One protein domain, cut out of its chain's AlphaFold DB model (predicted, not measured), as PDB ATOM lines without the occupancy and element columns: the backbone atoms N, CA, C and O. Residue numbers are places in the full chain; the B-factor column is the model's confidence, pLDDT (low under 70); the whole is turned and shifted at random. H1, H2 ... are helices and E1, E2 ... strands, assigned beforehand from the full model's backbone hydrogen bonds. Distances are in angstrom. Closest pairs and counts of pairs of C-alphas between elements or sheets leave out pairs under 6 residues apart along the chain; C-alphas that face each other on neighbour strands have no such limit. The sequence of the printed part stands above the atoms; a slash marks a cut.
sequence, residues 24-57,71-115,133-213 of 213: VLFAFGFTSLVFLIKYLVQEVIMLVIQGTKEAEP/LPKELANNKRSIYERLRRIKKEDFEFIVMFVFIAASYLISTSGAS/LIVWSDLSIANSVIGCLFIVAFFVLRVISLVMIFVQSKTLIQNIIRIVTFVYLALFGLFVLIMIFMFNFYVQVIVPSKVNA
ATOM      1  N   VAL A  24     -34.248 -41.888  40.993       80.12
ATOM      2  CA  VAL A  24     -33.325 -42.398  39.968       80.12
ATOM      3  C   VAL A  24     -33.898 -43.626  39.261       80.12
ATOM      4  O   VAL A  24     -33.839 -43.706  38.036       80.12
ATOM      5  N   LEU A  25     -34.485 -44.572  40.003       81.12
ATOM      6  CA  LEU A  25     -35.127 -45.756  39.425       81.12
ATOM      7  C   LEU A  25     -36.341 -45.363  38.576       81.12
ATOM      8  O   LEU A  25     -36.546 -45.925  37.502       81.12
ATOM      9  N   PHE A  26     -37.105 -44.363  39.020       80.69
ATOM     10  CA  PHE A  26     -38.197 -43.789  38.241       80.69
ATOM     11  C   PHE A  26     -37.681 -43.141  36.950       80.69
ATOM     12  O   PHE A  26     -38.187 -43.448  35.872       80.69
ATOM     13  N   ALA A  27     -36.638 -42.307  37.031       84.81
ATOM     14  CA  ALA A  27     -36.022 -41.683  35.862       84.81
ATOM     15  C   ALA A  27     -35.492 -42.728  34.869       84.81
ATOM     16  O   ALA A  27     -35.705 -42.590  33.662       84.81
ATOM     17  N   PHE A  28     -34.847 -43.791  35.362       86.75
ATOM     18  CA  PHE A  28     -34.358 -44.905  34.550       86.75
ATOM     19  C   PHE A  28     -35.499 -45.674  33.878       86.75
ATOM     20  O   PHE A  28     -35.439 -45.948  32.680       86.75
ATOM     21  N   GLY A  29     -36.556 -46.002  34.625       85.12
ATOM     22  CA  GLY A  29     -37.731 -46.691  34.093       85.12
ATOM     23  C   GLY A  29     -38.440 -45.867  33.021       85.12
ATOM     24  O   GLY A  29     -38.726 -46.375  31.937       85.12
ATOM     25  N   PHE A  30     -38.651 -44.575  33.286       86.25
ATOM     26  CA  PHE A  30     -39.266 -43.650  32.339       86.25
ATOM     27  C   PHE A  30     -38.436 -43.526  31.057       86.25
ATOM     28  O   PHE A  30     -38.955 -43.734  29.964       86.25
ATOM     29  N   THR A  31     -37.132 -43.254  31.170       87.06
ATOM     30  CA  THR A  31     -36.254 -43.149  29.992       87.06
ATOM     31  C   THR A  31     -36.184 -44.455  29.206       87.06
ATOM     32  O   THR A  31     -36.286 -44.422  27.981       87.06
ATOM     33  N   SER A  32     -36.096 -45.605  29.880       86.19
ATOM     34  CA  SER A  32     -36.108 -46.925  29.234       86.19
ATOM     35  C   SER A  32     -37.397 -47.172  28.446       86.19
ATOM     36  O   SER A  32     -37.341 -47.638  27.307       86.19
ATOM     37  N   LEU A  33     -38.555 -46.808  29.007       86.38
ATOM     38  CA  LEU A  33     -39.843 -46.920  28.321       86.38
ATOM     39  C   LEU A  33     -39.894 -46.033  27.072       86.38
ATOM     40  O   LEU A  33     -40.324 -46.481  26.010       86.38
ATOM     41  N   VAL A  34     -39.414 -44.791  27.163       86.44
ATOM     42  CA  VAL A  34     -39.387 -43.891  26.004       86.44
ATOM     43  C   VAL A  34     -38.424 -44.399  24.926       86.44
ATOM     44  O   VAL A  34     -38.745 -44.327  23.739       86.44
ATOM     45  N   PHE A  35     -37.274 -44.968  25.299       85.44
ATOM     46  CA  PHE A  35     -36.368 -45.610  24.341       85.44
ATOM     47  C   PHE A  35     -37.005 -46.812  23.646       85.44
ATOM     48  O   PHE A  35     -36.843 -46.955  22.434       85.44
ATOM     49  N   LEU A  36     -37.766 -47.634  24.375       85.19
ATOM     50  CA  LEU A  36     -38.522 -48.739  23.790       85.19
ATOM     51  C   LEU A  36     -39.533 -48.227  22.758       85.19
ATOM     52  O   LEU A  36     -39.568 -48.726  21.635       85.19
ATOM     53  N   ILE A  37     -40.300 -47.186  23.099       86.62
ATOM     54  CA  ILE A  37     -41.251 -46.552  22.173       86.62
ATOM     55  C   ILE A  37     -40.515 -46.004  20.942       86.62
ATOM     56  O   ILE A  37     -40.923 -46.281  19.815       86.62
ATOM     57  N   LYS A  38     -39.398 -45.288  21.129       85.62
ATOM     58  CA  LYS A  38     -38.560 -44.791  20.024       85.62
ATOM     59  C   LYS A  38     -38.103 -45.935  19.110       85.62
ATOM     60  O   LYS A  38     -38.171 -45.795  17.891       85.62
ATOM     61  N   TYR A  39     -37.661 -47.054  19.677       85.38
ATOM     62  CA  TYR A  39     -37.202 -48.215  18.914       85.38
ATOM     63  C   TYR A  39     -38.342 -48.868  18.120       85.38
ATOM     64  O   TYR A  39     -38.172 -49.175  16.940       85.38
ATOM     65  N   LEU A  40     -39.524 -49.015  18.727       85.50
ATOM     66  CA  LEU A  40     -40.721 -49.523  18.050       85.50
ATOM     67  C   LEU A  40     -41.143 -48.615  16.889       85.50
ATOM     68  O   LEU A  40     -41.439 -49.106  15.804       85.50
ATOM     69  N   VAL A  41     -41.107 -47.294  17.075       85.94
ATOM     70  CA  VAL A  41     -41.390 -46.334  15.996       85.94
ATOM     71  C   VAL A  41     -40.384 -46.488  14.849       85.94
ATOM     72  O   VAL A  41     -40.786 -46.519  13.688       85.94
ATOM     73  N   GLN A  42     -39.088 -46.643  15.147       83.69
ATOM     74  CA  GLN A  42     -38.067 -46.896  14.122       83.69
ATOM     75  C   GLN A  42     -38.324 -48.207  13.353       83.69
ATOM     76  O   GLN A  42     -38.163 -48.225  12.133       83.69
ATOM     77  N   GLU A  43     -38.755 -49.280  14.029       83.38
ATOM     78  CA  GLU A  43     -39.146 -50.546  13.384       83.38
ATOM     79  C   GLU A  43     -40.349 -50.380  12.461       83.38
ATOM     80  O   GLU A  43     -40.303 -50.809  11.311       83.38
ATOM     81  N   VAL A  44     -41.405 -49.715  12.934       84.81
ATOM     82  CA  VAL A  44     -42.606 -49.464  12.131       84.81
ATOM     83  C   VAL A  44     -42.258 -48.650  10.887       84.81
ATOM     84  O   VAL A  44     -42.677 -49.014   9.793       84.81
ATOM     85  N   ILE A  45     -41.435 -47.602  11.006       81.88
ATOM     86  CA  ILE A  45     -40.992 -46.810   9.847       81.88
ATOM     87  C   ILE A  45     -40.234 -47.690   8.844       81.88
ATOM     88  O   ILE A  45     -40.498 -47.622   7.645       81.88
ATOM     89  N   MET A  46     -39.314 -48.540   9.311       79.62
ATOM     90  CA  MET A  46     -38.594 -49.464   8.433       79.62
ATOM     91  C   MET A  46     -39.528 -50.467   7.752       79.62
ATOM     92  O   MET A  46     -39.375 -50.701   6.555       79.62
ATOM     93  N   LEU A  47     -40.503 -51.019   8.480       79.00
ATOM     94  CA  LEU A  47     -41.505 -51.934   7.938       79.00
ATOM     95  C   LEU A  47     -42.425 -51.248   6.930       79.00
ATOM     96  O   LEU A  47     -42.747 -51.857   5.926       79.00
ATOM     97  N   VAL A  48     -42.807 -49.987   7.129       78.50
ATOM     98  CA  VAL A  48     -43.599 -49.221   6.149       78.50
ATOM     99  C   VAL A  48     -42.780 -48.946   4.883       78.50
ATOM    100  O   VAL A  48     -43.276 -49.107   3.766       78.50
ATOM    101  N   ILE A  49     -41.496 -48.601   5.028       73.12
ATOM    102  CA  ILE A  49     -40.584 -48.436   3.884       73.12
ATOM    103  C   ILE A  49     -40.375 -49.770   3.141       73.12
ATOM    104  O   ILE A  49     -40.205 -49.767   1.925       73.12
ATOM    105  N   GLN A  50     -40.405 -50.906   3.845       67.88
ATOM    106  CA  GLN A  50     -40.324 -52.242   3.243       67.88
ATOM    107  C   GLN A  50     -41.654 -52.727   2.653       67.88
ATOM    108  O   GLN A  50     -41.649 -53.308   1.583       67.88
ATOM    109  N   GLY A  51     -42.784 -52.501   3.318       57.88
ATOM    110  CA  GLY A  51     -44.115 -52.966   2.915       57.88
ATOM    111  C   GLY A  51     -44.715 -52.154   1.771       57.88
ATOM    112  O   GLY A  51     -45.542 -52.663   1.028       57.88
ATOM    113  N   THR A  52     -44.234 -50.926   1.550       54.94
ATOM    114  CA  THR A  52     -44.459 -50.202   0.285       54.94
ATOM    115  C   THR A  52     -43.668 -50.785  -0.893       54.94
ATOM    116  O   THR A  52     -43.840 -50.321  -2.019       54.94
ATOM    117  N   LYS A  53     -42.823 -51.802  -0.659       49.03
ATOM    118  CA  LYS A  53     -42.258 -52.671  -1.693       49.03
ATOM    119  C   LYS A  53     -43.103 -53.939  -1.785       49.03
ATOM    120  O   LYS A  53     -42.739 -54.989  -1.258       49.03
ATOM    121  N   GLU A  54     -44.204 -53.872  -2.522       42.50
ATOM    122  CA  GLU A  54     -44.515 -55.030  -3.353       42.50
ATOM    123  C   GLU A  54     -43.351 -55.157  -4.350       42.50
ATOM    124  O   GLU A  54     -43.075 -54.232  -5.107       42.50
ATOM    125  N   ALA A  55     -42.618 -56.268  -4.266       41.62
ATOM    126  CA  ALA A  55     -41.450 -56.612  -5.081       41.62
ATOM    127  C   ALA A  55     -40.155 -55.804  -4.833       41.62
ATOM    128  O   ALA A  55     -39.743 -54.972  -5.633       41.62
ATOM    129  N   GLU A  56     -39.382 -56.179  -3.809       43.69
ATOM    130  CA  GLU A  56     -37.931 -56.288  -4.019       43.69
ATOM    131  C   GLU A  56     -37.440 -57.675  -3.589       43.69
ATOM    132  O   GLU A  56     -37.765 -58.136  -2.487       43.69
ATOM    133  N   PRO A  57     -36.674 -58.363  -4.449       44.22
ATOM    134  CA  PRO A  57     -36.227 -59.716  -4.195       44.22
ATOM    135  C   PRO A  57     -35.094 -59.741  -3.163       44.22
ATOM    136  O   PRO A  57     -34.239 -58.858  -3.096       44.22
ATOM    137  N   LEU A  71     -38.703 -48.060 -13.266       47.47
ATOM    138  CA  LEU A  71     -38.973 -47.392 -11.980       47.47
ATOM    139  C   LEU A  71     -38.315 -46.002 -11.930       47.47
ATOM    140  O   LEU A  71     -37.151 -45.882 -12.316       47.47
ATOM    141  N   PRO A  72     -38.991 -44.949 -11.416       47.16
ATOM    142  CA  PRO A  72     -38.396 -43.621 -11.268       47.16
ATOM    143  C   PRO A  72     -37.159 -43.699 -10.357       47.16
ATOM    144  O   PRO A  72     -37.259 -43.779  -9.128       47.16
ATOM    145  N   LYS A  73     -35.976 -43.701 -10.991       54.72
ATOM    146  CA  LYS A  73     -34.664 -44.000 -10.390       54.72
ATOM    147  C   LYS A  73     -34.309 -43.055  -9.226       54.72
ATOM    148  O   LYS A  73     -33.576 -43.450  -8.322       54.72
ATOM    149  N   GLU A  74     -34.882 -41.851  -9.168       52.34
ATOM    150  CA  GLU A  74     -34.685 -40.901  -8.060       52.34
ATOM    151  C   GLU A  74     -35.432 -41.276  -6.769       52.34
ATOM    152  O   GLU A  74     -34.867 -41.173  -5.676       52.34
ATOM    153  N   LEU A  75     -36.678 -41.755  -6.863       45.41
ATOM    154  CA  LEU A  75     -37.494 -42.046  -5.677       45.41
ATOM    155  C   LEU A  75     -37.040 -43.344  -4.992       45.41
ATOM    156  O   LEU A  75     -36.986 -43.422  -3.761       45.41
ATOM    157  N   ALA A  76     -36.667 -44.346  -5.793       50.06
ATOM    158  CA  ALA A  76     -36.124 -45.615  -5.319       50.06
ATOM    159  C   ALA A  76     -34.757 -45.428  -4.632       50.06
ATOM    160  O   ALA A  76     -34.530 -45.965  -3.543       50.06
ATOM    161  N   ASN A  77     -33.880 -44.588  -5.199       58.62
ATOM    162  CA  ASN A  77     -32.579 -44.276  -4.604       58.62
ATOM    163  C   ASN A  77     -32.705 -43.498  -3.286       58.62
ATOM    164  O   ASN A  77     -31.990 -43.797  -2.325       58.62
ATOM    165  N   ASN A  78     -33.640 -42.546  -3.190       59.31
ATOM    166  CA  ASN A  78     -33.840 -41.778  -1.961       59.31
ATOM    167  C   ASN A  78     -34.423 -42.647  -0.827       59.31
ATOM    168  O   ASN A  78     -33.913 -42.639   0.293       59.31
ATOM    169  N   LYS A  79     -35.418 -43.498  -1.120       58.47
ATOM    170  CA  LYS A  79     -35.991 -44.433  -0.131       58.47
ATOM    171  C   LYS A  79     -34.973 -45.468   0.365       58.47
ATOM    172  O   LYS A  79     -34.915 -45.732   1.566       58.47
ATOM    173  N   ARG A  80     -34.132 -46.013  -0.523       60.94
ATOM    174  CA  ARG A  80     -33.037 -46.931  -0.153       60.94
ATOM    175  C   ARG A  80     -31.993 -46.243   0.732       60.94
ATOM    176  O   ARG A  80     -31.595 -46.803   1.752       60.94
ATOM    177  N   SER A  81     -31.631 -45.003   0.402       67.00
ATOM    178  CA  SER A  81     -30.733 -44.169   1.210       67.00
ATOM    179  C   SER A  81     -31.293 -43.897   2.612       67.00
ATOM    180  O   SER A  81     -30.570 -44.020   3.603       67.00
ATOM    181  N   ILE A  82     -32.593 -43.601   2.730       69.81
ATOM    182  CA  ILE A  82     -33.268 -43.390   4.022       69.81
ATOM    183  C   ILE A  82     -33.310 -44.684   4.845       69.81
ATOM    184  O   ILE A  82     -32.976 -44.653   6.027       69.81
ATOM    185  N   TYR A  83     -33.650 -45.823   4.233       74.62
ATOM    186  CA  TYR A  83     -33.673 -47.118   4.920       74.62
ATOM    187  C   TYR A  83     -32.288 -47.514   5.457       74.62
ATOM    188  O   TYR A  83     -32.151 -47.874   6.625       74.62
ATOM    189  N   GLU A  84     -31.236 -47.402   4.640       72.94
ATOM    190  CA  GLU A  84     -29.867 -47.723   5.064       72.94
ATOM    191  C   GLU A  84     -29.335 -46.755   6.130       72.94
ATOM    192  O   GLU A  84     -28.567 -47.160   7.010       72.94
ATOM    193  N   ARG A  85     -29.738 -45.478   6.083       73.25
ATOM    194  CA  ARG A  85     -29.458 -44.512   7.157       73.25
ATOM    195  C   ARG A  85     -30.172 -44.914   8.442       73.25
ATOM    196  O   ARG A  85     -29.515 -45.031   9.470       73.25
ATOM    197  N   LEU A  86     -31.470 -45.201   8.384       77.12
ATOM    198  CA  LEU A  86     -32.262 -45.588   9.552       77.12
ATOM    199  C   LEU A  86     -31.753 -46.892  10.184       77.12
ATOM    200  O   LEU A  86     -31.612 -46.968  11.401       77.12
ATOM    201  N   ARG A  87     -31.367 -47.878   9.365       81.94
ATOM    202  CA  ARG A  87     -30.746 -49.129   9.826       81.94
ATOM    203  C   ARG A  87     -29.422 -48.886  10.554       81.94
ATOM    204  O   ARG A  87     -29.187 -49.496  11.596       81.94
ATOM    205  N   ARG A  88     -28.558 -48.008  10.027       78.81
ATOM    206  CA  ARG A  88     -27.297 -47.630  10.693       78.81
ATOM    207  C   ARG A  88     -27.555 -46.945  12.032       78.81
ATOM    208  O   ARG A  88     -26.973 -47.355  13.030       78.81
ATOM    209  N   ILE A  89     -28.480 -45.988  12.068       77.50
ATOM    210  CA  ILE A  89     -28.858 -45.263  13.292       77.50
ATOM    211  C   ILE A  89     -29.394 -46.218  14.342       77.50
ATOM    212  O   ILE A  89     -28.982 -46.146  15.490       77.50
ATOM    213  N   LYS A  90     -30.289 -47.129  13.958       83.19
ATOM    214  CA  LYS A  90     -30.878 -48.106  14.872       83.19
ATOM    215  C   LYS A  90     -29.814 -49.011  15.499       83.19
ATOM    216  O   LYS A  90     -29.894 -49.313  16.687       83.19
ATOM    217  N   LYS A  91     -28.807 -49.423  14.718       84.88
ATOM    218  CA  LYS A  91     -27.663 -50.185  15.236       84.88
ATOM    219  C   LYS A  91     -26.847 -49.359  16.235       84.88
ATOM    220  O   LYS A  91     -26.545 -49.854  17.314       84.88
ATOM    221  N   GLU A  92     -26.534 -48.108  15.908       82.88
ATOM    222  CA  GLU A  92     -25.796 -47.220  16.816       82.88
ATOM    223  C   GLU A  92     -26.598 -46.894  18.089       82.88
ATOM    224  O   GLU A  92     -26.058 -46.965  19.188       82.88
ATOM    225  N   ASP A  93     -27.893 -46.576  17.968       83.56
ATOM    226  CA  ASP A  93     -28.821 -46.387  19.093       83.56
ATOM    227  C   ASP A  93     -28.800 -47.620  20.010       83.56
ATOM    228  O   ASP A  93     -28.706 -47.462  21.224       83.56
ATOM    229  N   PHE A  94     -28.825 -48.834  19.448       86.56
ATOM    230  CA  PHE A  94     -28.744 -50.072  20.226       86.56
ATOM    231  C   PHE A  94     -27.422 -50.197  20.997       86.56
ATOM    232  O   PHE A  94     -27.453 -50.460  22.196       86.56
ATOM    233  N   GLU A  95     -26.275 -49.962  20.351       87.25
ATOM    234  CA  GLU A  95     -24.959 -49.991  21.012       87.25
ATOM    235  C   GLU A  95     -24.905 -49.009  22.195       87.25
ATOM    236  O   GLU A  95     -24.517 -49.381  23.305       87.25
ATOM    237  N   PHE A  96     -25.378 -47.775  21.994       86.81
ATOM    238  CA  PHE A  96     -25.417 -46.763  23.049       86.81
ATOM    239  C   PHE A  96     -26.387 -47.106  24.181       86.81
ATOM    240  O   PHE A  96     -26.065 -46.863  25.343       86.81
ATOM    241  N   ILE A  97     -27.555 -47.674  23.870       88.06
ATOM    242  CA  ILE A  97     -28.525 -48.115  24.879       88.06
ATOM    243  C   ILE A  97     -27.934 -49.248  25.720       88.06
ATOM    244  O   ILE A  97     -28.042 -49.203  26.941       88.06
ATOM    245  N   VAL A  98     -27.273 -50.231  25.104       88.69
ATOM    246  CA  VAL A  98     -26.636 -51.338  25.837       88.69
ATOM    247  C   VAL A  98     -25.559 -50.810  26.789       88.69
ATOM    248  O   VAL A  98     -25.560 -51.173  27.967       88.69
ATOM    249  N   MET A  99     -24.689 -49.906  26.323       89.25
ATOM    250  CA  MET A  99     -23.681 -49.271  27.184       89.25
ATOM    251  C   MET A  99     -24.325 -48.477  28.328       89.25
ATOM    252  O   MET A  99     -23.903 -48.594  29.478       89.25
ATOM    253  N   PHE A 100     -25.369 -47.700  28.027       89.69
ATOM    254  CA  PHE A 100     -26.108 -46.933  29.025       89.69
ATOM    255  C   PHE A 100     -26.739 -47.834  30.088       89.69
ATOM    256  O   PHE A 100     -26.569 -47.565  31.272       89.69
ATOM    257  N   VAL A 101     -27.416 -48.916  29.690       89.06
ATOM    258  CA  VAL A 101     -28.033 -49.870  30.622       89.06
ATOM    259  C   VAL A 101     -26.975 -50.498  31.523       89.06
ATOM    260  O   VAL A 101     -27.196 -50.584  32.725       89.06
ATOM    261  N   PHE A 102     -25.811 -50.875  30.987       89.06
ATOM    262  CA  PHE A 102     -24.735 -51.466  31.785       89.06
ATOM    263  C   PHE A 102     -24.208 -50.504  32.866       89.06
ATOM    264  O   PHE A 102     -24.043 -50.886  34.028       89.06
ATOM    265  N   ILE A 103     -24.007 -49.232  32.509       89.44
ATOM    266  CA  ILE A 103     -23.541 -48.193  33.440       89.44
ATOM    267  C   ILE A 103     -24.642 -47.832  34.450       89.44
ATOM    268  O   ILE A 103     -24.407 -47.831  35.659       89.44
ATOM    269  N   ALA A 104     -25.857 -47.558  33.972       87.25
ATOM    270  CA  ALA A 104     -26.979 -47.128  34.799       87.25
ATOM    271  C   ALA A 104     -27.450 -48.228  35.760       87.25
ATOM    272  O   ALA A 104     -27.744 -47.938  36.916       87.25
ATOM    273  N   ALA A 105     -27.475 -49.494  35.334       86.19
ATOM    274  CA  ALA A 105     -27.797 -50.609  36.222       86.19
ATOM    275  C   ALA A 105     -26.765 -50.732  37.351       86.19
ATOM    276  O   ALA A 105     -27.141 -50.863  38.515       86.19
ATOM    277  N   SER A 106     -25.473 -50.604  37.029       84.69
ATOM    278  CA  SER A 106     -24.398 -50.606  38.031       84.69
ATOM    279  C   SER A 106     -24.555 -49.457  39.034       84.69
ATOM    280  O   SER A 106     -24.394 -49.655  40.242       84.69
ATOM    281  N   TYR A 107     -24.947 -48.271  38.559       84.25
ATOM    282  CA  TYR A 107     -25.277 -47.133  39.417       84.25
ATOM    283  C   TYR A 107     -26.450 -47.425  40.358       84.25
ATOM    284  O   TYR A 107     -26.357 -47.188  41.563       84.25
ATOM    285  N   LEU A 108     -27.550 -47.958  39.819       80.44
ATOM    286  CA  LEU A 108     -28.760 -48.268  40.580       80.44
ATOM    287  C   LEU A 108     -28.494 -49.305  41.675       80.44
ATOM    288  O   LEU A 108     -28.938 -49.120  42.803       80.44
ATOM    289  N   ILE A 109     -27.729 -50.358  41.376       76.88
ATOM    290  CA  ILE A 109     -27.351 -51.380  42.364       76.88
ATOM    291  C   ILE A 109     -26.511 -50.754  43.484       76.88
ATOM    292  O   ILE A 109     -26.794 -50.955  44.665       76.88
ATOM    293  N   SER A 110     -25.523 -49.935  43.122       70.19
ATOM    294  CA  SER A 110     -24.601 -49.315  44.085       70.19
ATOM    295  C   SER A 110     -25.286 -48.269  44.970       70.19
ATOM    296  O   SER A 110     -24.923 -48.089  46.129       70.19
ATOM    297  N   THR A 111     -26.310 -47.593  44.448       66.94
ATOM    298  CA  THR A 111     -27.095 -46.591  45.188       66.94
ATOM    299  C   THR A 111     -28.310 -47.172  45.914       66.94
ATOM    300  O   THR A 111     -28.900 -46.494  46.751       66.94
ATOM    301  N   SER A 112     -28.666 -48.430  45.648       59.06
ATOM    302  CA  SER A 112     -29.716 -49.189  46.339       59.06
ATOM    303  C   SER A 112     -29.263 -49.763  47.693       59.06
ATOM    304  O   SER A 112     -30.108 -50.242  48.451       59.06
ATOM    305  N   GLY A 113     -27.965 -49.744  48.014       49.88
ATOM    306  CA  GLY A 113     -27.444 -50.248  49.288       49.88
ATOM    307  C   GLY A 113     -27.938 -49.426  50.486       49.88
ATOM    308  O   GLY A 113     -27.888 -48.197  50.465       49.88
ATOM    309  N   ALA A 114     -28.383 -50.108  51.547       42.97
ATOM    310  CA  ALA A 114     -29.040 -49.563  52.745       42.97
ATOM    311  C   ALA A 114     -28.306 -48.421  53.495       42.97
ATOM    312  O   ALA A 114     -28.887 -47.818  54.391       42.97
ATOM    313  N   SER A 115     -27.060 -48.080  53.146       43.56
ATOM    314  CA  SER A 115     -26.265 -47.032  53.807       43.56
ATOM    315  C   SER A 115     -26.416 -45.625  53.212       43.56
ATOM    316  O   SER A 115     -26.139 -44.661  53.917       43.56
ATOM    317  N   LEU A 133     -41.660 -39.194  59.328       46.38
ATOM    318  CA  LEU A 133     -41.176 -38.438  58.179       46.38
ATOM    319  C   LEU A 133     -39.828 -39.027  57.756       46.38
ATOM    320  O   LEU A 133     -38.847 -38.977  58.496       46.38
ATOM    321  N   ILE A 134     -39.807 -39.640  56.578       53.19
ATOM    322  CA  ILE A 134     -38.612 -40.236  55.985       53.19
ATOM    323  C   ILE A 134     -37.751 -39.093  55.427       53.19
ATOM    324  O   ILE A 134     -38.016 -38.591  54.335       53.19
ATOM    325  N   VAL A 135     -36.740 -38.650  56.180       51.44
ATOM    326  CA  VAL A 135     -35.810 -37.593  55.748       51.44
ATOM    327  C   VAL A 135     -34.579 -38.230  55.102       51.44
ATOM    328  O   VAL A 135     -33.939 -39.100  55.690       51.44
ATOM    329  N   TRP A 136     -34.265 -37.815  53.874       55.59
ATOM    330  CA  TRP A 136     -33.074 -38.247  53.137       55.59
ATOM    331  C   TRP A 136     -31.883 -37.380  53.554       55.59
ATOM    332  O   TRP A 136     -32.048 -36.181  53.765       55.59
ATOM    333  N   SER A 137     -30.683 -37.957  53.657       62.91
ATOM    334  CA  SER A 137     -29.469 -37.163  53.884       62.91
ATOM    335  C   SER A 137     -29.148 -36.290  52.663       62.91
ATOM    336  O   SER A 137     -29.399 -36.698  51.526       62.91
ATOM    337  N   ASP A 138     -28.534 -35.120  52.876       66.31
ATOM    338  CA  ASP A 138     -28.163 -34.190  51.792       66.31
ATOM    339  C   ASP A 138     -27.292 -34.860  50.714       66.31
ATOM    340  O   ASP A 138     -27.453 -34.608  49.520       66.31
ATOM    341  N   LEU A 139     -26.420 -35.792  51.120       66.75
ATOM    342  CA  LEU A 139     -25.587 -36.586  50.214       66.75
ATOM    343  C   LEU A 139     -26.422 -37.545  49.346       66.75
ATOM    344  O   LEU A 139     -26.157 -37.700  48.155       66.75
ATOM    345  N   SER A 140     -27.453 -38.169  49.922       69.06
ATOM    346  CA  SER A 140     -28.370 -39.060  49.202       69.06
ATOM    347  C   SER A 140     -29.237 -38.293  48.199       69.06
ATOM    348  O   SER A 140     -29.445 -38.749  47.070       69.06
ATOM    349  N   ILE A 141     -29.669 -37.081  48.569       70.88
ATOM    350  CA  ILE A 141     -30.379 -36.159  47.674       70.88
ATOM    351  C   ILE A 141     -29.462 -35.734  46.522       70.88
ATOM    352  O   ILE A 141     -29.841 -35.894  45.363       70.88
ATOM    353  N   ALA A 142     -28.246 -35.257  46.811       74.50
ATOM    354  CA  ALA A 142     -27.296 -34.814  45.791       74.50
ATOM    355  C   ALA A 142     -26.956 -35.933  44.792       74.50
ATOM    356  O   ALA A 142     -27.029 -35.727  43.580       74.50
ATOM    357  N   ASN A 143     -26.682 -37.144  45.282       77.31
ATOM    358  CA  ASN A 143     -26.430 -38.310  44.434       77.31
ATOM    359  C   ASN A 143     -27.658 -38.674  43.590       77.31
ATOM    360  O   ASN A 143     -27.539 -38.947  42.395       77.31
ATOM    361  N   SER A 144     -28.856 -38.625  44.172       77.75
ATOM    362  CA  SER A 144     -30.095 -38.878  43.430       77.75
ATOM    363  C   SER A 144     -30.312 -37.851  42.316       77.75
ATOM    364  O   SER A 144     -30.630 -38.230  41.192       77.75
ATOM    365  N   VAL A 145     -30.076 -36.563  42.585       82.88
ATOM    366  CA  VAL A 145     -30.184 -35.488  41.585       82.88
ATOM    367  C   VAL A 145     -29.160 -35.676  40.468       82.88
ATOM    368  O   VAL A 145     -29.536 -35.647  39.297       82.88
ATOM    369  N   ILE A 146     -27.891 -35.926  40.801       83.94
ATOM    370  CA  ILE A 146     -26.829 -36.148  39.810       83.94
ATOM    371  C   ILE A 146     -27.142 -37.379  38.948       83.94
ATOM    372  O   ILE A 146     -27.064 -37.310  37.721       83.94
ATOM    373  N   GLY A 147     -27.572 -38.484  39.561       83.81
ATOM    374  CA  GLY A 147     -27.984 -39.693  38.848       83.81
ATOM    375  C   GLY A 147     -29.149 -39.453  37.885       83.81
ATOM    376  O   GLY A 147     -29.087 -39.858  36.724       83.81
ATOM    377  N   CYS A 148     -30.187 -38.740  38.337       87.00
ATOM    378  CA  CYS A 148     -31.307 -38.332  37.487       87.00
ATOM    379  C   CYS A 148     -30.853 -37.433  36.330       87.00
ATOM    380  O   CYS A 148     -31.283 -37.644  35.198       87.00
ATOM    381  N   LEU A 149     -29.974 -36.461  36.592       89.25
ATOM    382  CA  LEU A 149     -29.444 -35.556  35.569       89.25
ATOM    383  C   LEU A 149     -28.698 -36.318  34.482       89.25
ATOM    384  O   LEU A 149     -28.954 -36.072  33.305       89.25
ATOM    385  N   PHE A 150     -27.832 -37.268  34.851       88.31
ATOM    386  CA  PHE A 150     -27.190 -38.130  33.868       88.31
ATOM    387  C   PHE A 150     -28.267 -38.882  33.063       88.31
ATOM    388  O   PHE A 150     -28.387 -38.665  31.857       88.31
ATOM    389  N   ILE A 151     -29.135 -39.660  33.704       88.25
ATOM    390  CA  ILE A 151     -30.156 -40.462  33.008       88.25
ATOM    391  C   ILE A 151     -31.006 -39.632  32.022       88.25
ATOM    392  O   ILE A 151     -31.189 -40.031  30.869       88.25
ATOM    393  N   VAL A 152     -31.482 -38.455  32.435       87.88
ATOM    394  CA  VAL A 152     -32.301 -37.574  31.587       87.88
ATOM    395  C   VAL A 152     -31.472 -36.933  30.470       87.88
ATOM    396  O   VAL A 152     -31.930 -36.880  29.326       87.88
ATOM    397  N   ALA A 153     -30.244 -36.487  30.750       87.12
ATOM    398  CA  ALA A 153     -29.369 -35.896  29.738       87.12
ATOM    399  C   ALA A 153     -29.037 -36.888  28.615       87.12
ATOM    400  O   ALA A 153     -29.028 -36.503  27.444       87.12
ATOM    401  N   PHE A 154     -28.838 -38.172  28.940       87.50
ATOM    402  CA  PHE A 154     -28.638 -39.216  27.933       87.50
ATOM    403  C   PHE A 154     -29.829 -39.301  26.971       87.50
ATOM    404  O   PHE A 154     -29.652 -39.303  25.751       87.50
ATOM    405  N   PHE A 155     -31.053 -39.303  27.506       85.38
ATOM    406  CA  PHE A 155     -32.266 -39.303  26.692       85.38
ATOM    407  C   PHE A 155     -32.333 -38.090  25.754       85.38
ATOM    408  O   PHE A 155     -32.506 -38.258  24.544       85.38
ATOM    409  N   VAL A 156     -32.122 -36.882  26.285       85.88
ATOM    410  CA  VAL A 156     -32.138 -35.641  25.495       85.88
ATOM    411  C   VAL A 156     -31.102 -35.691  24.368       85.88
ATOM    412  O   VAL A 156     -31.437 -35.413  23.216       85.88
ATOM    413  N   LEU A 157     -29.874 -36.134  24.657       85.81
ATOM    414  CA  LEU A 157     -28.820 -36.295  23.651       85.81
ATOM    415  C   LEU A 157     -29.226 -37.267  22.535       85.81
ATOM    416  O   LEU A 157     -28.993 -36.984  21.359       85.81
ATOM    417  N   ARG A 158     -29.879 -38.390  22.860       83.94
ATOM    418  CA  ARG A 158     -30.333 -39.363  21.848       83.94
ATOM    419  C   ARG A 158     -31.533 -38.885  21.035       83.94
ATOM    420  O   ARG A 158     -31.666 -39.289  19.876       83.94
ATOM    421  N   VAL A 159     -32.408 -38.058  21.604       82.44
ATOM    422  CA  VAL A 159     -33.502 -37.422  20.853       82.44
ATOM    423  C   VAL A 159     -32.937 -36.381  19.892       82.44
ATOM    424  O   VAL A 159     -33.242 -36.438  18.702       82.44
ATOM    425  N   ILE A 160     -32.047 -35.503  20.363       81.50
ATOM    426  CA  ILE A 160     -31.370 -34.510  19.514       81.50
ATOM    427  C   ILE A 160     -30.593 -35.212  18.398       81.50
ATOM    428  O   ILE A 160     -30.713 -34.826  17.237       81.50
ATOM    429  N   SER A 161     -29.865 -36.288  18.717       77.81
ATOM    430  CA  SER A 161     -29.161 -37.096  17.720       77.81
ATOM    431  C   SER A 161     -30.100 -37.615  16.635       77.81
ATOM    432  O   SER A 161     -29.733 -37.588  15.468       77.81
ATOM    433  N   LEU A 162     -31.302 -38.080  16.992       76.94
ATOM    434  CA  LEU A 162     -32.276 -38.559  16.012       76.94
ATOM    435  C   LEU A 162     -32.756 -37.416  15.108       76.94
ATOM    436  O   LEU A 162     -32.718 -37.549  13.886       76.94
ATOM    437  N   VAL A 163     -33.172 -36.291  15.698       78.25
ATOM    438  CA  VAL A 163     -33.708 -35.133  14.960       78.25
ATOM    439  C   VAL A 163     -32.658 -34.552  14.015       78.25
ATOM    440  O   VAL A 163     -32.938 -34.334  12.838       78.25
ATOM    441  N   MET A 164     -31.424 -34.369  14.493       73.56
ATOM    442  CA  MET A 164     -30.331 -33.810  13.694       73.56
ATOM    443  C   MET A 164     -30.018 -34.650  12.457       73.56
ATOM    444  O   MET A 164     -29.614 -34.095  11.441       73.56
ATOM    445  N   ILE A 165     -30.242 -35.965  12.499       66.19
ATOM    446  CA  ILE A 165     -29.991 -36.845  11.354       66.19
ATOM    447  C   ILE A 165     -31.074 -36.714  10.278       66.19
ATOM    448  O   ILE A 165     -30.766 -36.813   9.088       66.19
ATOM    449  N   PHE A 166     -32.323 -36.453  10.667       65.56
ATOM    450  CA  PHE A 166     -33.389 -36.161   9.707       65.56
ATOM    451  C   PHE A 166     -33.241 -34.768   9.085       65.56
ATOM    452  O   PHE A 166     -33.559 -34.596   7.911       65.56
ATOM    453  N   VAL A 167     -32.725 -33.794   9.841       67.50
ATOM    454  CA  VAL A 167     -32.585 -32.402   9.378       67.50
ATOM    455  C   VAL A 167     -31.282 -32.174   8.601       67.50
ATOM    456  O   VAL A 167     -31.266 -31.417   7.634       67.50
ATOM    457  N   GLN A 168     -30.175 -32.814   8.991       60.97
ATOM    458  CA  GLN A 168     -28.857 -32.589   8.392       60.97
ATOM    459  C   GLN A 168     -28.158 -33.912   8.048       60.97
ATOM    460  O   GLN A 168     -27.803 -34.710   8.911       60.97
ATOM    461  N   SER A 169     -27.882 -34.125   6.756       56.88
ATOM    462  CA  SER A 169     -27.215 -35.341   6.254       56.88
ATOM    463  C   SER A 169     -25.685 -35.323   6.379       56.88
ATOM    464  O   SER A 169     -25.012 -36.227   5.880       56.88
ATOM    465  N   LYS A 170     -25.110 -34.293   7.014       66.50
ATOM    466  CA  LYS A 170     -23.657 -34.121   7.106       66.50
ATOM    467  C   LYS A 170     -23.070 -35.136   8.088       66.50
ATOM    468  O   LYS A 170     -23.291 -35.050   9.295       66.50
ATOM    469  N   THR A 171     -22.246 -36.039   7.566       68.44
ATOM    470  CA  THR A 171     -21.502 -37.065   8.319       68.44
ATOM    471  C   THR A 171     -20.668 -36.486   9.467       68.44
ATOM    472  O   THR A 171     -20.530 -37.118  10.510       68.44
ATOM    473  N   LEU A 172     -20.171 -35.253   9.323       72.56
ATOM    474  CA  LEU A 172     -19.385 -34.565  10.350       72.56
ATOM    475  C   LEU A 172     -20.172 -34.347  11.654       72.56
ATOM    476  O   LEU A 172     -19.651 -34.604  12.734       72.56
ATOM    477  N   ILE A 173     -21.436 -33.930  11.568       72.56
ATOM    478  CA  ILE A 173     -22.263 -33.645  12.754       72.56
ATOM    479  C   ILE A 173     -22.648 -34.942  13.465       72.56
ATOM    480  O   ILE A 173     -22.628 -35.008  14.692       72.56
ATOM    481  N   GLN A 174     -22.915 -35.996  12.695       73.31
ATOM    482  CA  GLN A 174     -23.189 -37.332  13.227       73.31
ATOM    483  C   GLN A 174     -21.991 -37.870  14.021       73.31
ATOM    484  O   GLN A 174     -22.158 -38.348  15.143       73.31
ATOM    485  N   ASN A 175     -20.774 -37.701  13.493       79.94
ATOM    486  CA  ASN A 175     -19.546 -38.093  14.185       79.94
ATOM    487  C   ASN A 175     -19.315 -37.285  15.471       79.94
ATOM    488  O   ASN A 175     -18.947 -37.869  16.490       79.94
ATOM    489  N   ILE A 176     -19.569 -35.971  15.462       83.31
ATOM    490  CA  ILE A 176     -19.453 -35.135  16.669       83.31
ATOM    491  C   ILE A 176     -20.415 -35.624  17.752       83.31
ATOM    492  O   ILE A 176     -19.991 -35.867  18.879       83.31
ATOM    493  N   ILE A 177     -21.692 -35.825  17.419       81.12
ATOM    494  CA  ILE A 177     -22.699 -36.289  18.386       81.12
ATOM    495  C   ILE A 177     -22.327 -37.670  18.940       81.12
ATOM    496  O   ILE A 177     -22.482 -37.923  20.139       81.12
ATOM    497  N   ARG A 178     -21.781 -38.551  18.094       82.19
ATOM    498  CA  ARG A 178     -21.269 -39.860  18.506       82.19
ATOM    499  C   ARG A 178     -20.163 -39.720  19.554       82.19
ATOM    500  O   ARG A 178     -20.265 -40.331  20.613       82.19
ATOM    501  N   ILE A 179     -19.148 -38.894  19.291       87.06
ATOM    502  CA  ILE A 179     -18.032 -38.651  20.220       87.06
ATOM    503  C   ILE A 179     -18.539 -38.039  21.527       87.06
ATOM    504  O   ILE A 179     -18.190 -38.526  22.599       87.06
ATOM    505  N   VAL A 180     -19.413 -37.032  21.455       87.62
ATOM    506  CA  VAL A 180     -20.016 -36.398  22.639       87.62
ATOM    507  C   VAL A 180     -20.770 -37.426  23.486       87.62
ATOM    508  O   VAL A 180     -20.605 -37.446  24.702       87.62
ATOM    509  N   THR A 181     -21.530 -38.329  22.857       87.44
ATOM    510  CA  THR A 181     -22.241 -39.412  23.561       87.44
ATOM    511  C   THR A 181     -21.264 -40.379  24.237       87.44
ATOM    512  O   THR A 181     -21.493 -40.777  25.375       87.44
ATOM    513  N   PHE A 182     -20.154 -40.729  23.579       87.69
ATOM    514  CA  PHE A 182     -19.111 -41.578  24.169       87.69
ATOM    515  C   PHE A 182     -18.427 -40.922  25.369       87.69
ATOM    516  O   PHE A 182     -18.300 -41.557  26.411       87.69
ATOM    517  N   VAL A 183     -18.019 -39.656  25.243       90.00
ATOM    518  CA  VAL A 183     -17.404 -38.896  26.343       90.00
ATOM    519  C   VAL A 183     -18.372 -38.802  27.516       90.00
ATOM    520  O   VAL A 183     -17.997 -39.065  28.652       90.00
ATOM    521  N   TYR A 184     -19.637 -38.503  27.232       91.06
ATOM    522  CA  TYR A 184     -20.691 -38.464  28.232       91.06
ATOM    523  C   TYR A 184     -20.854 -39.816  28.957       91.06
ATOM    524  O   TYR A 184     -20.884 -39.850  30.188       91.06
ATOM    525  N   LEU A 185     -20.896 -40.940  28.230       88.88
ATOM    526  CA  LEU A 185     -20.989 -42.276  28.835       88.88
ATOM    527  C   LEU A 185     -19.739 -42.630  29.647       88.88
ATOM    528  O   LEU A 185     -19.863 -43.234  30.709       88.88
ATOM    529  N   ALA A 186     -18.548 -42.231  29.197       89.12
ATOM    530  CA  ALA A 186     -17.309 -42.426  29.944       89.12
ATOM    531  C   ALA A 186     -17.304 -41.626  31.257       89.12
ATOM    532  O   ALA A 186     -16.928 -42.166  32.296       89.12
ATOM    533  N   LEU A 187     -17.775 -40.374  31.236       90.50
ATOM    534  CA  LEU A 187     -17.929 -39.546  32.435       90.50
ATOM    535  C   LEU A 187     -18.953 -40.138  33.405       90.50
ATOM    536  O   LEU A 187     -18.693 -40.193  34.605       90.50
ATOM    537  N   PHE A 188     -20.087 -40.625  32.893       90.12
ATOM    538  CA  PHE A 188     -21.073 -41.296  33.734       90.12
ATOM    539  C   PHE A 188     -20.498 -42.590  34.329       90.12
ATOM    540  O   PHE A 188     -20.591 -42.799  35.531       90.12
ATOM    541  N   GLY A 189     -19.813 -43.414  33.531       86.12
ATOM    542  CA  GLY A 189     -19.125 -44.616  34.008       86.12
ATOM    543  C   GLY A 189     -18.076 -44.320  35.083       86.12
ATOM    544  O   GLY A 189     -18.040 -45.002  36.104       86.12
ATOM    545  N   LEU A 190     -17.276 -43.265  34.906       90.06
ATOM    546  CA  LEU A 190     -16.311 -42.808  35.907       90.06
ATOM    547  C   LEU A 190     -17.007 -42.387  37.206       90.06
ATOM    548  O   LEU A 190     -16.565 -42.771  38.286       90.06
ATOM    549  N   PHE A 191     -18.115 -41.649  37.111       86.00
ATOM    550  CA  PHE A 191     -18.920 -41.277  38.273       86.00
ATOM    551  C   PHE A 191     -19.457 -42.512  39.013       86.00
ATOM    552  O   PHE A 191     -19.331 -42.599  40.233       86.00
ATOM    553  N   VAL A 192     -19.981 -43.508  38.289       86.25
ATOM    554  CA  VAL A 192     -20.436 -44.777  38.882       86.25
ATOM    555  C   VAL A 192     -19.291 -45.514  39.574       86.25
ATOM    556  O   VAL A 192     -19.469 -45.990  40.693       86.25
ATOM    557  N   LEU A 193     -18.106 -45.575  38.959       85.62
ATOM    558  CA  LEU A 193     -16.925 -46.184  39.574       85.62
ATOM    559  C   LEU A 193     -16.531 -45.470  40.871       85.62
ATOM    560  O   LEU A 193     -16.337 -46.133  41.887       85.62
ATOM    561  N   ILE A 194     -16.470 -44.134  40.867       84.00
ATOM    562  CA  ILE A 194     -16.188 -43.340  42.075       84.00
ATOM    563  C   ILE A 194     -17.204 -43.669  43.174       84.00
ATOM    564  O   ILE A 194     -16.816 -43.898  44.318       84.00
ATOM    565  N   MET A 195     -18.488 -43.762  42.828       75.88
ATOM    566  CA  MET A 195     -19.554 -44.103  43.773       75.88
ATOM    567  C   MET A 195     -19.403 -45.516  44.354       75.88
ATOM    568  O   MET A 195     -19.582 -45.701  45.558       75.88
ATOM    569  N   ILE A 196     -19.007 -46.498  43.538       77.88
ATOM    570  CA  ILE A 196     -18.699 -47.864  43.997       77.88
ATOM    571  C   ILE A 196     -17.519 -47.860  44.981       77.88
ATOM    572  O   ILE A 196     -17.590 -48.495  46.034       77.88
ATOM    573  N   PHE A 197     -16.436 -47.139  44.671       74.56
ATOM    574  CA  PHE A 197     -15.262 -47.056  45.546       74.56
ATOM    575  C   PHE A 197     -15.562 -46.335  46.862       74.56
ATOM    576  O   PHE A 197     -15.183 -46.834  47.921       74.56
ATOM    577  N   MET A 198     -16.278 -45.208  46.814       69.69
ATOM    578  CA  MET A 198     -16.716 -44.483  48.011       69.69
ATOM    579  C   MET A 198     -17.559 -45.380  48.927       69.69
ATOM    580  O   MET A 198     -17.354 -45.386  50.140       69.69
ATOM    581  N   PHE A 199     -18.451 -46.193  48.354       63.69
ATOM    582  CA  PHE A 199     -19.260 -47.145  49.114       63.69
ATOM    583  C   PHE A 199     -18.412 -48.252  49.756       63.69
ATOM    584  O   PHE A 199     -18.512 -48.481  50.962       63.69
ATOM    585  N   ASN A 200     -17.549 -48.911  48.976       63.25
ATOM    586  CA  ASN A 200     -16.689 -49.981  49.489       63.25
ATOM    587  C   ASN A 200     -15.752 -49.484  50.600       63.25
ATOM    588  O   ASN A 200     -15.591 -50.165  51.611       63.25
ATOM    589  N   PHE A 201     -15.194 -48.278  50.458       60.47
ATOM    590  CA  PHE A 201     -14.340 -47.671  51.478       60.47
ATOM    591  C   PHE A 201     -15.113 -47.343  52.766       60.47
ATOM    592  O   PHE A 201     -14.660 -47.672  53.861       60.47
ATOM    593  N   TYR A 202     -16.312 -46.756  52.658       55.09
ATOM    594  CA  TYR A 202     -17.131 -46.398  53.821       55.09
ATOM    595  C   TYR A 202     -17.576 -47.630  54.625       55.09
ATOM    596  O   TYR A 202     -17.498 -47.639  55.857       55.09
ATOM    597  N   VAL A 203     -18.000 -48.696  53.936       52.69
ATOM    598  CA  VAL A 203     -18.433 -49.948  54.575       52.69
ATOM    599  C   VAL A 203     -17.263 -50.666  55.254       52.69
ATOM    600  O   VAL A 203     -17.430 -51.169  56.363       52.69
ATOM    601  N   GLN A 204     -16.075 -50.688  54.642       51.72
ATOM    602  CA  GLN A 204     -14.918 -51.403  55.194       51.72
ATOM    603  C   GLN A 204     -14.204 -50.658  56.326       51.72
ATOM    604  O   GLN A 204     -13.671 -51.305  57.220       51.72
ATOM    605  N   VAL A 205     -14.174 -49.323  56.311       50.81
ATOM    606  CA  VAL A 205     -13.358 -48.552  57.266       50.81
ATOM    607  C   VAL A 205     -14.165 -48.086  58.479       50.81
ATOM    608  O   VAL A 205     -13.655 -48.094  59.597       50.81
ATOM    609  N   ILE A 206     -15.436 -47.709  58.304       49.09
ATOM    610  CA  ILE A 206     -16.196 -47.024  59.366       49.09
ATOM    611  C   ILE A 206     -17.109 -47.987  60.137       49.09
ATOM    612  O   ILE A 206     -17.237 -47.859  61.355       49.09
ATOM    613  N   VAL A 207     -17.701 -48.990  59.484       46.88
ATOM    614  CA  VAL A 207     -18.592 -49.960  60.150       46.88
ATOM    615  C   VAL A 207     -17.877 -50.819  61.208       46.88
ATOM    616  O   VAL A 207     -18.414 -50.910  62.312       46.88
ATOM    617  N   PRO A 208     -16.671 -51.385  60.986       42.25
ATOM    618  CA  PRO A 208     -16.002 -52.150  62.043       42.25
ATOM    619  C   PRO A 208     -15.550 -51.279  63.228       42.25
ATOM    620  O   PRO A 208     -15.466 -51.777  64.348       42.25
ATOM    621  N   SER A 209     -15.328 -49.974  63.027       42.47
ATOM    622  CA  SER A 209     -14.939 -49.059  64.115       42.47
ATOM    623  C   SER A 209     -16.068 -48.766  65.114       42.47
ATOM    624  O   SER A 209     -15.789 -48.415  66.252       42.47
ATOM    625  N   LYS A 210     -17.336 -48.946  64.713       42.31
ATOM    626  CA  LYS A 210     -18.511 -48.747  65.583       42.31
ATOM    627  C   LYS A 210     -18.979 -50.010  66.308       42.31
ATOM    628  O   LYS A 210     -19.873 -49.922  67.138       42.31
ATOM    629  N   VAL A 211     -18.428 -51.173  65.965       43.12
ATOM    630  CA  VAL A 211     -18.728 -52.449  66.642       43.12
ATOM    631  C   VAL A 211     -17.692 -52.747  67.735       43.12
ATOM    632  O   VAL A 211     -17.979 -53.496  68.661       43.12
ATOM    633  N   ASN A 212     -16.513 -52.122  67.653       39.12
ATOM    634  CA  ASN A 212     -15.397 -52.315  68.583       39.12
ATOM    635  C   ASN A 212     -15.145 -51.117  69.526       39.12
ATOM    636  O   ASN A 212     -14.105 -51.091  70.184       39.12
ATOM    637  N   ALA A 213     -16.048 -50.134  69.574       41.06
ATOM    638  CA  ALA A 213     -16.017 -48.993  70.497       41.06
ATOM    639  C   ALA A 213     -17.287 -48.993  71.350       41.06
ATOM    640  O   ALA A 213     -17.173 -48.699  72.559       41.06
TER     641      ALA A 213
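What this domain is: This is residues 24 to 57, 71 to 115 and 133 to 213 of the 213 residues of the protein "Predicted protein" of Naegleria gruberi (UniProt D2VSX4). Four long helices run lengthwise side by side in a slim up-and-down bundle, each running against the one before it in the chain, with H2 and H3 between H1 and H4. Residues 71 to 78 stick out at one end of the rod and residues 204 to 213 at the other. The printed part has 160 residues, with H1, H2, strand E1, H3 and H4 in chain order, and is mostly helix. It is loose, with a radius of gyration of the C-alphas of 21.7 A, and spans 86 by 31 by 28 A.

Where its parts are: H2, the longest helix, covers residues 73 to 111 over 56.2 A, from C-alpha 73 at (-34.664, -44.000, -10.390) to C-alpha 111 at (-27.095, -46.591, 45.188). H1 is residues 24 to 51, 40.0 A; H3 is residues 138 to 167, 42.7 A. H4, residues 171 to 205, 50.9 A, ends at C-alpha 205, (-13.358, -48.552, 57.266). E1, residues 133 to 135, 6.0 A, pairs with no named strand.

How they stand to each other: H2 touches H1 at a shallow tilt of 18 degrees, opposite ways; their closest C-alphas, Met 46 and Tyr 83, are 6.5 A apart. With residues 99 to 110 alone H2 touches H4, the same way at 11 degrees, closest at the C-alphas of Tyr 107 and Val 192, 5.4 A. H2 and H3 only just touch, with 3 pairs of C-alphas within 8 A, the closest Ala 104 and Ile 151, 7.6 A. H3 touches H1 with residues 144 to 155 alone; the closest C-alphas, Val 24 and Cys 148, are 5.2 A apart. H3 and H4 form a helical hairpin, closest at the C-alphas of Ser 161 and Ile 177, 6.5 A. H1 and H4 are apart. In H1, H2, H3 and H4 every O i to N i+4 pair is within hydrogen-bond range.

The domain as a whole: The C-alphas farthest apart, Leu 71 and Ala 213, are 85.6 A apart. Residues 58 to 70 and 116 to 132 are not printed, with gaps of 14.8 A and 17.8 A between C-alphas across the cuts. The links E1 to H3 and H3 to H4 are tight. Mean pLDDT of the printed part is 73.3, with 56 residues under 70, among them 71 to 82 and 198 to 213.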